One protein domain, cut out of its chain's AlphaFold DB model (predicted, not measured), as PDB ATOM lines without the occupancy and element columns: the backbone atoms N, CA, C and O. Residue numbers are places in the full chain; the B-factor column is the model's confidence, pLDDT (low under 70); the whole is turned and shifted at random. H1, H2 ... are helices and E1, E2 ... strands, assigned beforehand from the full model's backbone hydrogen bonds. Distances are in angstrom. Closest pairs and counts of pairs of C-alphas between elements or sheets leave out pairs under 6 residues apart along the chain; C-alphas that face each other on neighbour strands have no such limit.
ATOM      1  N   SER A  17     -22.059  12.946 -35.426       97.44
ATOM      2  CA  SER A  17     -20.594  12.955 -35.499       97.44
ATOM      3  C   SER A  17     -20.085  11.651 -36.112       97.44
ATOM      4  O   SER A  17     -20.624  10.580 -35.823       97.44
ATOM      5  N   ASP A  18     -19.052  11.737 -36.951       97.38
ATOM      6  CA  ASP A  18     -18.420  10.580 -37.595       97.38
ATOM      7  C   ASP A  18     -17.063  10.269 -36.946       97.38
ATOM      8  O   ASP A  18     -16.287  11.183 -36.661       97.38
ATOM      9  N   PHE A  19     -16.767   8.982 -36.750       96.19
ATOM     10  CA  PHE A  19     -15.496   8.501 -36.200       96.19
ATOM     11  C   PHE A  19     -14.985   7.286 -36.973       96.19
ATOM     12  O   PHE A  19     -15.766   6.481 -37.485       96.19
ATOM     13  N   GLU A  20     -13.666   7.124 -36.995       98.12
ATOM     14  CA  GLU A  20     -12.987   5.981 -37.605       98.12
ATOM     15  C   GLU A  20     -12.001   5.379 -36.607       98.12
ATOM     16  O   GLU A  20     -11.305   6.109 -35.896       98.12
ATOM     17  N   PHE A  21     -11.962   4.051 -36.528       98.12
ATOM     18  CA  PHE A  21     -11.027   3.315 -35.678       98.12
ATOM     19  C   PHE A  21     -10.864   1.874 -36.179       98.12
ATOM     20  O   PHE A  21     -11.589   1.430 -37.066       98.12
ATOM     21  N   GLU A  22      -9.918   1.135 -35.607       98.12
ATOM     22  CA  GLU A  22      -9.709  -0.284 -35.898       98.12
ATOM     23  C   GLU A  22      -9.675  -1.078 -34.591       98.12
ATOM     24  O   GLU A  22      -9.123  -0.615 -33.590       98.12
ATOM     25  N   TRP A  23     -10.267  -2.271 -34.602       98.25
ATOM     26  CA  TRP A  23     -10.208  -3.214 -33.492       98.25
ATOM     27  C   TRP A  23     -10.289  -4.650 -34.018       98.25
ATOM     28  O   TRP A  23     -11.091  -4.939 -34.902       98.25
ATOM     29  N   GLY A  24      -9.444  -5.552 -33.507       96.62
ATOM     30  CA  GLY A  24      -9.478  -6.973 -33.882       96.62
ATOM     31  C   GLY A  24      -9.276  -7.247 -35.382       96.62
ATOM     32  O   GLY A  24      -9.815  -8.218 -35.903       96.62
ATOM     33  N   GLY A  25      -8.557  -6.377 -36.103       97.19
ATOM     34  CA  GLY A  25      -8.393  -6.475 -37.561       97.19
ATOM     35  C   GLY A  25      -9.638  -6.085 -38.372       97.19
ATOM     36  O   GLY A  25      -9.703  -6.356 -39.572       97.19
ATOM     37  N   VAL A  26     -10.628  -5.455 -37.734       98.56
ATOM     38  CA  VAL A  26     -11.812  -4.882 -38.374       98.56
ATOM     39  C   VAL A  26     -11.726  -3.361 -38.301       98.56
ATOM     40  O   VAL A  26     -11.616  -2.775 -37.223       98.56
ATOM     41  N   ALA A  27     -11.793  -2.717 -39.462       98.56
ATOM     42  CA  ALA A  27     -11.898  -1.275 -39.590       98.56
ATOM     43  C   ALA A  27     -13.357  -0.836 -39.425       98.56
ATOM     44  O   ALA A  27     -14.268  -1.385 -40.055       98.56
ATOM     45  N   PHE A  28     -13.562   0.190 -38.611       98.56
ATOM     46  CA  PHE A  28     -14.855   0.781 -38.320       98.56
ATOM     47  C   PHE A  28     -14.928   2.187 -38.898       98.56
ATOM     48  O   PHE A  28     -14.053   3.019 -38.663       98.56
ATOM     49  N   VAL A  29     -16.031   2.472 -39.584       98.44
ATOM     50  CA  VAL A  29     -16.506   3.840 -39.801       98.44
ATOM     51  C   VAL A  29     -17.848   3.922 -39.098       98.44
ATOM     52  O   VAL A  29     -18.742   3.133 -39.394       98.44
ATOM     53  N   GLN A  30     -17.998   4.835 -38.152       97.56
ATOM     54  CA  GLN A  30     -19.218   4.962 -37.366       97.56
ATOM     55  C   GLN A  30     -19.774   6.376 -37.435       97.56
ATOM     56  O   GLN A  30     -19.029   7.347 -37.523       97.56
ATOM     57  N   GLY A  55     -11.984 -11.202 -41.561       96.44
ATOM     58  CA  GLY A  55     -12.577 -12.063 -40.536       96.44
ATOM     59  C   GLY A  55     -14.110 -12.066 -40.512       96.44
ATOM     60  O   GLY A  55     -14.696 -12.993 -39.971       96.44
ATOM     61  N   LEU A  56     -14.785 -11.089 -41.127       98.00
ATOM     62  CA  LEU A  56     -16.252 -11.017 -41.193       98.00
ATOM     63  C   LEU A  56     -16.798 -11.817 -42.389       98.00
ATOM     64  O   LEU A  56     -17.511 -11.277 -43.235       98.00
ATOM     65  N   ALA A  57     -16.402 -13.082 -42.523       97.69
ATOM     66  CA  ALA A  57     -16.657 -13.883 -43.725       97.69
ATOM     67  C   ALA A  57     -18.117 -14.353 -43.861       97.69
ATOM     68  O   ALA A  57     -18.644 -14.419 -44.974       97.69
ATOM     69  N   ASP A  58     -18.764 -14.656 -42.737       97.31
ATOM     70  CA  ASP A  58     -20.129 -15.172 -42.651       97.31
ATOM     71  C   ASP A  58     -20.812 -14.724 -41.343       97.31
ATOM     72  O   ASP A  58     -20.245 -13.972 -40.541       97.31
ATOM     73  N   LEU A  59     -22.075 -15.124 -41.156       96.19
ATOM     74  CA  LEU A  59     -22.875 -14.714 -40.001       96.19
ATOM     75  C   LEU A  59     -22.323 -15.266 -38.679       96.19
ATOM     76  O   LEU A  59     -22.409 -14.581 -37.661       96.19
ATOM     77  N   ASP A  60     -21.746 -16.467 -38.672       95.00
ATOM     78  CA  ASP A  60     -21.167 -17.042 -37.457       95.00
ATOM     79  C   ASP A  60     -19.877 -16.316 -37.069       95.00
ATOM     80  O   ASP A  60     -19.687 -15.992 -35.896       95.00
ATOM     81  N   ALA A  61     -19.047 -15.959 -38.049       96.44
ATOM     82  CA  ALA A  61     -17.865 -15.136 -37.834       96.44
ATOM     83  C   ALA A  61     -18.230 -13.728 -37.332       96.44
ATOM     84  O   ALA A  61     -17.613 -13.233 -36.389       96.44
ATOM     85  N   LEU A  62     -19.279 -13.104 -37.886       96.62
ATOM     86  CA  LEU A  62     -19.810 -11.834 -37.377       96.62
ATOM     87  C   LEU A  62     -20.294 -11.964 -35.925       96.62
ATOM     88  O   LEU A  62     -20.007 -11.099 -35.102       96.62
ATOM     89  N   ARG A  63     -21.019 -13.038 -35.592       95.06
ATOM     90  CA  ARG A  63     -21.508 -13.277 -34.225       95.06
ATOM     91  C   ARG A  63     -20.358 -13.473 -33.241       95.06
ATOM     92  O   ARG A  63     -20.392 -12.867 -32.176       95.06
ATOM     93  N   ALA A  64     -19.344 -14.257 -33.604       94.69
ATOM     94  CA  ALA A  64     -18.152 -14.457 -32.782       94.69
ATOM     95  C   ALA A  64     -17.386 -13.143 -32.567       94.69
ATOM     96  O   ALA A  64     -17.057 -12.801 -31.434       94.69
ATOM     97  N   PHE A  65     -17.193 -12.364 -33.635       96.38
ATOM     98  CA  PHE A  65     -16.563 -11.049 -33.557       96.38
ATOM     99  C   PHE A  65     -17.320 -10.098 -32.622       96.38
ATOM    100  O   PHE A  65     -16.710  -9.459 -31.772       96.38
ATOM    101  N   LEU A  66     -18.648 -10.013 -32.747       95.69
ATOM    102  CA  LEU A  66     -19.471  -9.154 -31.888       95.69
ATOM    103  C   LEU A  66     -19.495  -9.627 -30.435       95.69
ATOM    104  O   LEU A  66     -19.588  -8.794 -29.537       95.69
ATOM    105  N   ALA A  67     -19.425 -10.939 -30.199       94.69
ATOM    106  CA  ALA A  67     -19.308 -11.473 -28.852       94.69
ATOM    107  C   ALA A  67     -18.014 -10.976 -28.194       94.69
ATOM    108  O   ALA A  67     -18.070 -10.419 -27.102       94.69
ATOM    109  N   GLU A  68     -16.878 -11.080 -28.887       95.31
ATOM    110  CA  GLU A  68     -15.589 -10.602 -28.381       95.31
ATOM    111  C   GLU A  68     -15.559  -9.071 -28.234       95.31
ATOM    112  O   GLU A  68     -15.205  -8.555 -27.176       95.31
ATOM    113  N   TYR A  69     -15.994  -8.341 -29.267       95.31
ATOM    114  CA  TYR A  69     -15.974  -6.876 -29.304       95.31
ATOM    115  C   TYR A  69     -16.824  -6.236 -28.201       95.31
ATOM    116  O   TYR A  69     -16.435  -5.216 -27.632       95.31
ATOM    117  N   HIS A  70     -17.974  -6.832 -27.877       93.88
ATOM    118  CA  HIS A  70     -18.853  -6.354 -26.804       93.88
ATOM    119  C   HIS A  70     -18.591  -7.031 -25.456       93.88
ATOM    120  O   HIS A  70     -19.432  -6.912 -24.563       93.88
ATOM    121  N   GLU A  71     -17.473  -7.751 -25.311       93.81
ATOM    122  CA  GLU A  71     -17.091  -8.471 -24.088       93.81
ATOM    123  C   GLU A  71     -18.209  -9.395 -23.561       93.81
ATOM    124  O   GLU A  71     -18.463  -9.510 -22.360       93.81
ATOM    125  N   ARG A  72     -18.927 -10.046 -24.480       90.56
ATOM    126  CA  ARG A  72     -20.017 -10.977 -24.173       90.56
ATOM    127  C   ARG A  72     -19.457 -12.362 -23.890       90.56
ATOM    128  O   ARG A  72     -18.439 -12.763 -24.445       90.56
ATOM    129  N   GLY A  73     -20.162 -13.108 -23.044       83.56
ATOM    130  CA  GLY A  73     -19.857 -14.516 -22.812       83.56
ATOM    131  C   GLY A  73     -20.065 -15.367 -24.068       83.56
ATOM    132  O   GLY A  73     -20.874 -15.030 -24.934       83.56
ATOM    133  N   ASP A  74     -19.373 -16.505 -24.126       73.75
ATOM    134  CA  ASP A  74     -19.431 -17.470 -25.237       73.75
ATOM    135  C   ASP A  74     -20.841 -18.050 -25.481       73.75
ATOM    136  O   ASP A  74     -21.127 -18.640 -26.525       73.75
ATOM    137  N   ASP A  75     -21.737 -17.921 -24.503       78.62
ATOM    138  CA  ASP A  75     -23.131 -18.341 -24.569       78.62
ATOM    139  C   ASP A  75     -24.051 -17.303 -25.229       78.62
ATOM    140  O   ASP A  75     -25.196 -17.629 -25.571       78.62
ATOM    141  N   TRP A  76     -23.565 -16.082 -25.473       85.19
ATOM    142  CA  TRP A  76     -24.325 -15.075 -26.195       85.19
ATOM    143  C   TRP A  76     -24.497 -15.477 -27.659       85.19
ATOM    144  O   TRP A  76     -23.544 -15.645 -28.417       85.19
ATOM    145  N   LYS A  77     -25.757 -15.608 -28.077       75.69
ATOM    146  CA  LYS A  77     -26.094 -15.976 -29.456       75.69
ATOM    147  C   LYS A  77     -26.808 -14.883 -30.235       75.69
ATOM    148  O   LYS A  77     -26.733 -14.928 -31.465       75.69
ATOM    149  N   GLY A  78     -27.465 -13.960 -29.529       86.31
ATOM    150  CA  GLY A  78     -28.484 -13.065 -30.072       86.31
ATOM    151  C   GLY A  78     -29.662 -13.823 -30.699       86.31
ATOM    152  O   GLY A  78     -29.621 -15.038 -30.905       86.31
ATOM    153  N   GLU A  79     -30.740 -13.109 -30.989       93.50
ATOM    154  CA  GLU A  79     -31.866 -13.650 -31.744       93.50
ATOM    155  C   GLU A  79     -31.584 -13.533 -33.248       93.50
ATOM    156  O   GLU A  79     -31.108 -12.487 -33.694       93.50
ATOM    157  N   PRO A  80     -31.887 -14.557 -34.064       95.38
ATOM    158  CA  PRO A  80     -31.789 -14.436 -35.514       95.38
ATOM    159  C   PRO A  80     -32.601 -13.249 -36.045       95.38
ATOM    160  O   PRO A  80     -33.753 -13.037 -35.657       95.38
ATOM    161  N   TYR A  81     -32.013 -12.488 -36.966       96.25
ATOM    162  CA  TYR A  81     -32.646 -11.342 -37.615       96.25
ATOM    163  C   TYR A  81     -32.513 -11.447 -39.138       96.25
ATOM    164  O   TYR A  81     -31.504 -11.059 -39.726       96.25
ATOM    165  N   GLY A  82     -33.560 -11.968 -39.781       93.62
ATOM    166  CA  GLY A  82     -33.496 -12.346 -41.195       93.62
ATOM    167  C   GLY A  82     -32.516 -13.502 -41.426       93.62
ATOM    168  O   GLY A  82     -32.247 -14.277 -40.511       93.62
ATOM    169  N   GLU A  83     -32.003 -13.620 -42.649       92.25
ATOM    170  CA  GLU A  83     -31.023 -14.659 -43.013       92.25
ATOM    171  C   GLU A  83     -29.581 -14.252 -42.673       92.25
ATOM    172  O   GLU A  83     -28.763 -15.104 -42.342       92.25
ATOM    173  N   ASP A  84     -29.292 -12.947 -42.678       95.19
ATOM    174  CA  ASP A  84     -27.927 -12.409 -42.603       95.19
ATOM    175  C   ASP A  84     -27.669 -11.575 -41.339       95.19
ATOM    176  O   ASP A  84     -26.787 -10.714 -41.328       95.19
ATOM    177  N   GLY A  85     -28.468 -11.734 -40.284       97.12
ATOM    178  CA  GLY A  85     -28.401 -10.832 -39.140       97.12
ATOM    179  C   GLY A  85     -28.688 -11.461 -37.792       97.12
ATOM    180  O   GLY A  85     -29.239 -12.555 -37.666       97.12
ATOM    181  N   VAL A  86     -28.319 -10.705 -36.767       97.31
ATOM    182  CA  VAL A  86     -28.539 -11.020 -35.359       97.31
ATOM    183  C   VAL A  86     -29.028  -9.767 -34.637       97.31
ATOM    184  O   VAL A  86     -28.541  -8.663 -34.881       97.31
ATOM    185  N   ALA A  87     -30.011  -9.930 -33.760       97.12
ATOM    186  CA  ALA A  87     -30.534  -8.890 -32.890       97.12
ATOM    187  C   ALA A  87     -30.189  -9.204 -31.432       97.12
ATOM    188  O   ALA A  87     -30.345 -10.336 -30.974       97.12
ATOM    189  N   GLY A  88     -29.733  -8.195 -30.700       94.19
ATOM    190  CA  GLY A  88     -29.676  -8.218 -29.244       94.19
ATOM    191  C   GLY A  88     -30.791  -7.380 -28.632       94.19
ATOM    192  O   GLY A  88     -31.802  -7.083 -29.269       94.19
ATOM    193  N   GLU A  89     -30.591  -6.993 -27.376       93.62
ATOM    194  CA  GLU A  89     -31.555  -6.189 -26.622       93.62
ATOM    195  C   GLU A  89     -31.655  -4.756 -27.168       93.62
ATOM    196  O   GLU A  89     -32.751  -4.202 -27.288       93.62
ATOM    197  N   HIS A  90     -30.515  -4.179 -27.554       96.19
ATOM    198  CA  HIS A  90     -30.385  -2.768 -27.920       96.19
ATOM    199  C   HIS A  90     -29.732  -2.553 -29.286       96.19
ATOM    200  O   HIS A  90     -29.443  -1.422 -29.675       96.19
ATOM    201  N   GLU A  91     -29.497  -3.624 -30.033       97.75
ATOM    202  CA  GLU A  91     -28.732  -3.565 -31.263       97.75
ATOM    203  C   GLU A  91     -29.166  -4.609 -32.280       97.75
ATOM    204  O   GLU A  91     -29.727  -5.657 -31.954       97.75
ATOM    205  N   VAL A  92     -28.869  -4.316 -33.539       98.56
ATOM    206  CA  VAL A  92     -29.006  -5.245 -34.655       98.56
ATOM    207  C   VAL A  92     -27.745  -5.162 -35.490       98.56
ATOM    208  O   VAL A  92     -27.354  -4.077 -35.923       98.56
ATOM    209  N   ALA A  93     -27.153  -6.315 -35.775       98.38
ATOM    210  CA  ALA A  93     -26.063  -6.442 -36.723       98.38
ATOM    211  C   ALA A  93     -26.495  -7.254 -37.943       98.38
ATOM    212  O   ALA A  93     -27.277  -8.201 -37.841       98.38
ATOM    213  N   ARG A  94     -25.981  -6.873 -39.111       98.44
ATOM    214  CA  ARG A  94     -26.220  -7.553 -40.384       98.44
ATOM    215  C   ARG A  94     -24.924  -7.706 -41.155       98.44
ATOM    216  O   ARG A  94     -24.180  -6.737 -41.313       98.44
ATOM    217  N   LEU A  95     -24.709  -8.886 -41.715       98.19
ATOM    218  CA  LEU A  95     -23.720  -9.109 -42.751       98.19
ATOM    219  C   LEU A  95     -24.301  -8.649 -44.094       98.19
ATOM    220  O   LEU A  95     -25.367  -9.086 -44.510       98.19
ATOM    221  N   LEU A  96     -23.623  -7.730 -44.779       97.50
ATOM    222  CA  LEU A  96     -24.065  -7.212 -46.084       97.50
ATOM    223  C   LEU A  96     -23.318  -7.882 -47.247       97.50
ATOM    224  O   LEU A  96     -23.764  -7.858 -48.398       97.50
ATOM    225  N   ALA A  97     -22.125  -8.397 -46.972       96.88
ATOM    226  CA  ALA A  97     -21.330  -9.290 -47.809       96.88
ATOM    227  C   ALA A  97     -20.195  -9.879 -46.960       96.88
ATOM    228  O   ALA A  97     -19.867  -9.292 -45.928       96.88
ATOM    229  N   PRO A  98     -19.526 -10.945 -47.432       97.69
ATOM    230  CA  PRO A  98     -18.247 -11.351 -46.869       97.69
ATOM    231  C   PRO A  98     -17.295 -10.152 -46.763       97.69
ATOM    232  O   PRO A  98     -17.057  -9.437 -47.741       97.69
ATOM    233  N   GLY A  99     -16.813  -9.901 -45.552       97.88
ATOM    234  CA  GLY A  99     -15.921  -8.802 -45.201       97.88
ATOM    235  C   GLY A  99     -16.587  -7.443 -44.960       97.88
ATOM    236  O   GLY A  99     -15.874  -6.460 -44.757       97.88
ATOM    237  N   LEU A 100     -17.923  -7.350 -44.994       98.06
ATOM    238  CA  LEU A 100     -18.666  -6.110 -44.752       98.06
ATOM    239  C   LEU A 100     -19.940  -6.360 -43.944       98.06
ATOM    240  O   LEU A 100     -20.904  -6.951 -44.438       98.06
ATOM    241  N   ALA A 101     -19.991  -5.776 -42.754       98.38
ATOM    242  CA  ALA A 101     -21.162  -5.785 -41.893       98.38
ATOM    243  C   ALA A 101     -21.572  -4.365 -41.479       98.38
ATOM    244  O   ALA A 101     -20.823  -3.397 -41.630       98.38
ATOM    245  N   VAL A 102     -22.790  -4.255 -40.960       98.62
ATOM    246  CA  VAL A 102     -23.274  -3.073 -40.251       98.62
ATOM    247  C   VAL A 102     -23.795  -3.481 -38.887       98.62
ATOM    248  O   VAL A 102     -24.438  -4.518 -38.756       98.62
ATOM    249  N   GLU A 103     -23.565  -2.636 -37.894       98.62
ATOM    250  CA  GLU A 103     -24.237  -2.704 -36.606       98.62
ATOM    251  C   GLU A 103     -24.969  -1.388 -36.331       98.62
ATOM    252  O   GLU A 103     -24.415  -0.306 -36.519       98.62
ATOM    253  N   VAL A 104     -26.221  -1.478 -35.894       98.75
ATOM    254  CA  VAL A 104     -27.020  -0.347 -35.422       98.75
ATOM    255  C   VAL A 104     -27.312  -0.553 -33.946       98.75
ATOM    256  O   VAL A 104     -27.794  -1.619 -33.571       98.75
ATOM    257  N   ARG A 105     -27.041   0.456 -33.118       98.25
ATOM    258  CA  ARG A 105     -27.143   0.372 -31.657       98.25
ATOM    259  C   ARG A 105     -27.928   1.541 -31.086       98.25
ATOM    260  O   ARG A 105     -27.787   2.676 -31.537       98.25
ATOM    261  N   ASP A 106     -28.666   1.252 -30.027       97.44
ATOM    262  CA  ASP A 106     -29.311   2.208 -29.135       97.44
ATOM    263  C   ASP A 106     -28.836   1.944 -27.693       97.44
ATOM    264  O   ASP A 106     -29.554   1.328 -26.902       97.44
ATOM    265  N   PRO A 107     -27.609   2.370 -27.332       93.25
ATOM    266  CA  PRO A 107     -26.959   1.948 -26.090       93.25
ATOM    267  C   PRO A 107     -27.718   2.320 -24.809       93.25
ATOM    268  O   PRO A 107     -27.455   1.750 -23.755       93.25
ATOM    269  N   PHE A 108     -28.632   3.291 -24.890       93.38
ATOM    270  CA  PHE A 108     -29.395   3.809 -23.755       93.38
ATOM    271  C   PHE A 108     -30.910   3.588 -23.893       93.38
ATOM    272  O   PHE A 108     -31.679   4.172 -23.126       93.38
ATOM    273  N   GLY A 109     -31.358   2.777 -24.862       94.62
ATOM    274  CA  GLY A 109     -32.778   2.471 -25.075       94.62
ATOM    275  C   GLY A 109     -33.632   3.699 -25.415       94.62
ATOM    276  O   GLY A 109     -34.793   3.784 -25.009       94.62
ATOM    277  N   ARG A 110     -33.052   4.697 -26.087       94.44
ATOM    278  CA  ARG A 110     -33.686   5.979 -26.374       94.44
ATOM    279  C   ARG A 110     -34.745   5.896 -27.467       94.44
ATOM    280  O   ARG A 110     -35.793   6.533 -27.326       94.44
ATOM    281  N   VAL A 111     -34.446   5.187 -28.549       96.31
ATOM    282  CA  VAL A 111     -35.334   5.038 -29.713       96.31
ATOM    283  C   VAL A 111     -36.086   3.708 -29.663       96.31
ATOM    284  O   VAL A 111     -37.215   3.613 -30.138       96.31
ATOM    285  N   GLY A 112     -35.509   2.707 -28.998       96.81
ATOM    286  CA  GLY A 112     -36.075   1.379 -28.819       96.81
ATOM    287  C   GLY A 112     -35.768   0.428 -29.977       96.81
ATOM    288  O   GLY A 112     -35.473   0.822 -31.104       96.81
ATOM    289  N   LEU A 113     -35.881  -0.875 -29.703       97.19
ATOM    290  CA  LEU A 113     -35.469  -1.932 -30.634       97.19
ATOM    291  C   LEU A 113     -36.232  -1.916 -31.972       97.19
ATOM    292  O   LEU A 113     -35.687  -2.326 -32.995       97.19
ATOM    293  N   HIS A 114     -37.481  -1.440 -31.990       97.56
ATOM    294  CA  HIS A 114     -38.247  -1.269 -33.230       97.56
ATOM    295  C   HIS A 114     -37.533  -0.324 -34.207       97.56
ATOM    296  O   HIS A 114     -37.325  -0.665 -35.370       97.56
ATOM    297  N   GLU A 115     -37.090   0.825 -33.700       98.31
ATOM    298  CA  GLU A 115     -36.398   1.865 -34.458       98.31
ATOM    299  C   GLU A 115     -35.002   1.422 -34.903       98.31
ATOM    300  O   GLU A 115     -34.586   1.670 -36.039       98.31
ATOM    301  N   VAL A 116     -34.304   0.676 -34.043       98.50
ATOM    302  CA  VAL A 116     -33.028   0.029 -34.379       98.50
ATOM    303  C   VAL A 116     -33.207  -0.951 -35.542       98.50
ATOM    304  O   VAL A 116     -32.473  -0.878 -36.528       98.50
ATOM    305  N   LYS A 117     -34.215  -1.834 -35.473       98.38
ATOM    306  CA  LYS A 117     -34.531  -2.797 -36.542       98.38
ATOM    307  C   LYS A 117     -34.909  -2.090 -37.847       98.38
ATOM    308  O   LYS A 117     -34.424  -2.490 -38.903       98.38
ATOM    309  N   ALA A 118     -35.724  -1.036 -37.792       98.38
ATOM    310  CA  ALA A 118     -36.106  -0.258 -38.973       98.38
ATOM    311  C   ALA A 118     -34.892   0.423 -39.629       98.38
ATOM    312  O   ALA A 118     -34.700   0.338 -40.845       98.38
ATOM    313  N   THR A 119     -34.020   1.024 -38.818       98.56
ATOM    314  CA  THR A 119     -32.770   1.633 -39.287       98.56
ATOM    315  C   THR A 119     -31.877   0.584 -39.942       98.56
ATOM    316  O   THR A 119     -31.491   0.761 -41.095       98.56
ATOM    317  N   ALA A 120     -31.613  -0.540 -39.266       98.44
ATOM    318  CA  ALA A 120     -30.769  -1.624 -39.773       98.44
ATOM    319  C   ALA A 120     -31.296  -2.237 -41.082       98.44
ATOM    320  O   ALA A 120     -30.510  -2.555 -41.978       98.44
ATOM    321  N   ALA A 121     -32.617  -2.378 -41.228       98.00
ATOM    322  CA  ALA A 121     -33.246  -2.852 -42.461       98.00
ATOM    323  C   ALA A 121     -33.023  -1.893 -43.640       98.00
ATOM    324  O   ALA A 121     -32.854  -2.339 -44.775       98.00
ATOM    325  N   SER A 122     -32.981  -0.585 -43.372       97.94
ATOM    326  CA  SER A 122     -32.777   0.448 -44.390       97.94
ATOM    327  C   SER A 122     -31.327   0.596 -44.859       97.94
ATOM    328  O   SER A 122     -31.077   1.298 -45.842       97.94
ATOM    329  N   VAL A 123     -30.370  -0.009 -44.146       97.88
ATOM    330  CA  VAL A 123     -28.957   0.097 -44.507       97.88
ATOM    331  C   VAL A 123     -28.653  -0.793 -45.700       97.88
ATOM    332  O   VAL A 123     -28.905  -2.001 -45.690       97.88
ATOM    333  N   VAL A 124     -28.046  -0.186 -46.714       96.19
ATOM    334  CA  VAL A 124     -27.591  -0.854 -47.931       96.19
ATOM    335  C   VAL A 124     -26.182  -0.396 -48.294       96.19
ATOM    336  O   VAL A 124     -25.700   0.636 -47.818       96.19
ATOM    337  N   LYS A 125     -25.503  -1.152 -49.161       94.19
ATOM    338  CA  LYS A 125     -24.252  -0.686 -49.773       94.19
ATOM    339  C   LYS A 125     -24.559   0.561 -50.602       94.19
ATOM    340  O   LYS A 125     -25.535   0.571 -51.351       94.19
ATOM    341  N   ALA A 126     -23.754   1.604 -50.437       87.12
ATOM    342  CA  ALA A 126     -23.814   2.748 -51.330       87.12
ATOM    343  C   ALA A 126     -23.384   2.302 -52.744       87.12
ATOM    344  O   ALA A 126     -22.528   1.415 -52.844       87.12
TER     345      ALA A 126
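This is residues 17 to 30 and 55 to 126 of the 127 residues of an uncharacterized protein of Glycomyces terrestris (UniProt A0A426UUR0). A small antiparallel sheet of three strands, E3, E4 and E5, forms the middle of the model, with helix H1 over one face and helix H2 over the other. A separate two-stranded hairpin, E1 and E2, lies to the E5 side of this sheet, and a long loop, residues 70 to 84, runs round the outside from H1 to E3. The printed part has 86 residues, with two named helices and six named strands in the order E1 E2 H1 E3 E4 E5 H2 E6, and its class is mixed, helices and strands. The whole is compact and rounded, with a radius of gyration of the C-alphas of 12.4 A and spans of 32 by 30 by 24 A.

E1, residues 17 to 23, begins at C-alpha 17 (-20.594, 12.955, -35.499) and is 19.3 A long. E2 is residues 26 to 30, 12.4 A. After the cut, H1, residues 59 to 69, starts at C-alpha 59 (-22.875, -14.714, -40.001) and is 14.9 A long. E3 is residues 85 to 87, E4 residues 91 to 97, 19.0 A, and E5 residues 100 to 105, 16.9 A. H2, residues 113 to 122, is 14.2 A long, and E6, residues 123 to 125, ends at C-alpha 125 (-24.252, -0.686, -49.773).

E3, E4 and E5 are a meander, each strand the antiparallel neighbour of the one before; E3 and E5 are edge strands. In the hairpin E3 and E4, N 86 and O 93 are 2.9 A apart, within hydrogen-bond range; in the hairpin E4 and E5, N 94 and O 102 are 2.8 A apart. Residues 79 to 80 pair antiparallel with residues 86 to 87 of E3. H1 and H2 are on opposite faces, making three layers, helices on both faces of a sheet. H1 is on the sheet at a height of 9.7 A and runs slantwise to the strands, at 42 degrees to E4 on the local plane; its closest C-alphas to E4 are those of Leu 59 and Leu 95, 6.3 A. H2 has a height of 8.0 A and runs along the strands, at 14 degrees to E4 on the local plane; the C-alphas of Val 104 in E5 and Ala 120 are 5.9 A apart. In both helices every O i to N i+4 pair is within hydrogen-bond range. E6 pairs with no named strand. E1 and E2 form an antiparallel hairpin, with N 21 and O 28 at 3.2 A; E2 and E5 are near each other, with 8 pairs of C-alphas within 10 A.

The C-alphas farthest apart, those of Asp 75 and Ala 126, are 34.1 A apart. Residues 31 to 54 are not printed, and C-alphas 30 and 55 are 18.5 A apart across this cut. The link from H1 to E3, 15 residues, is long. The mean pLDDT of the printed part is 95.4, and no printed residue is under 70.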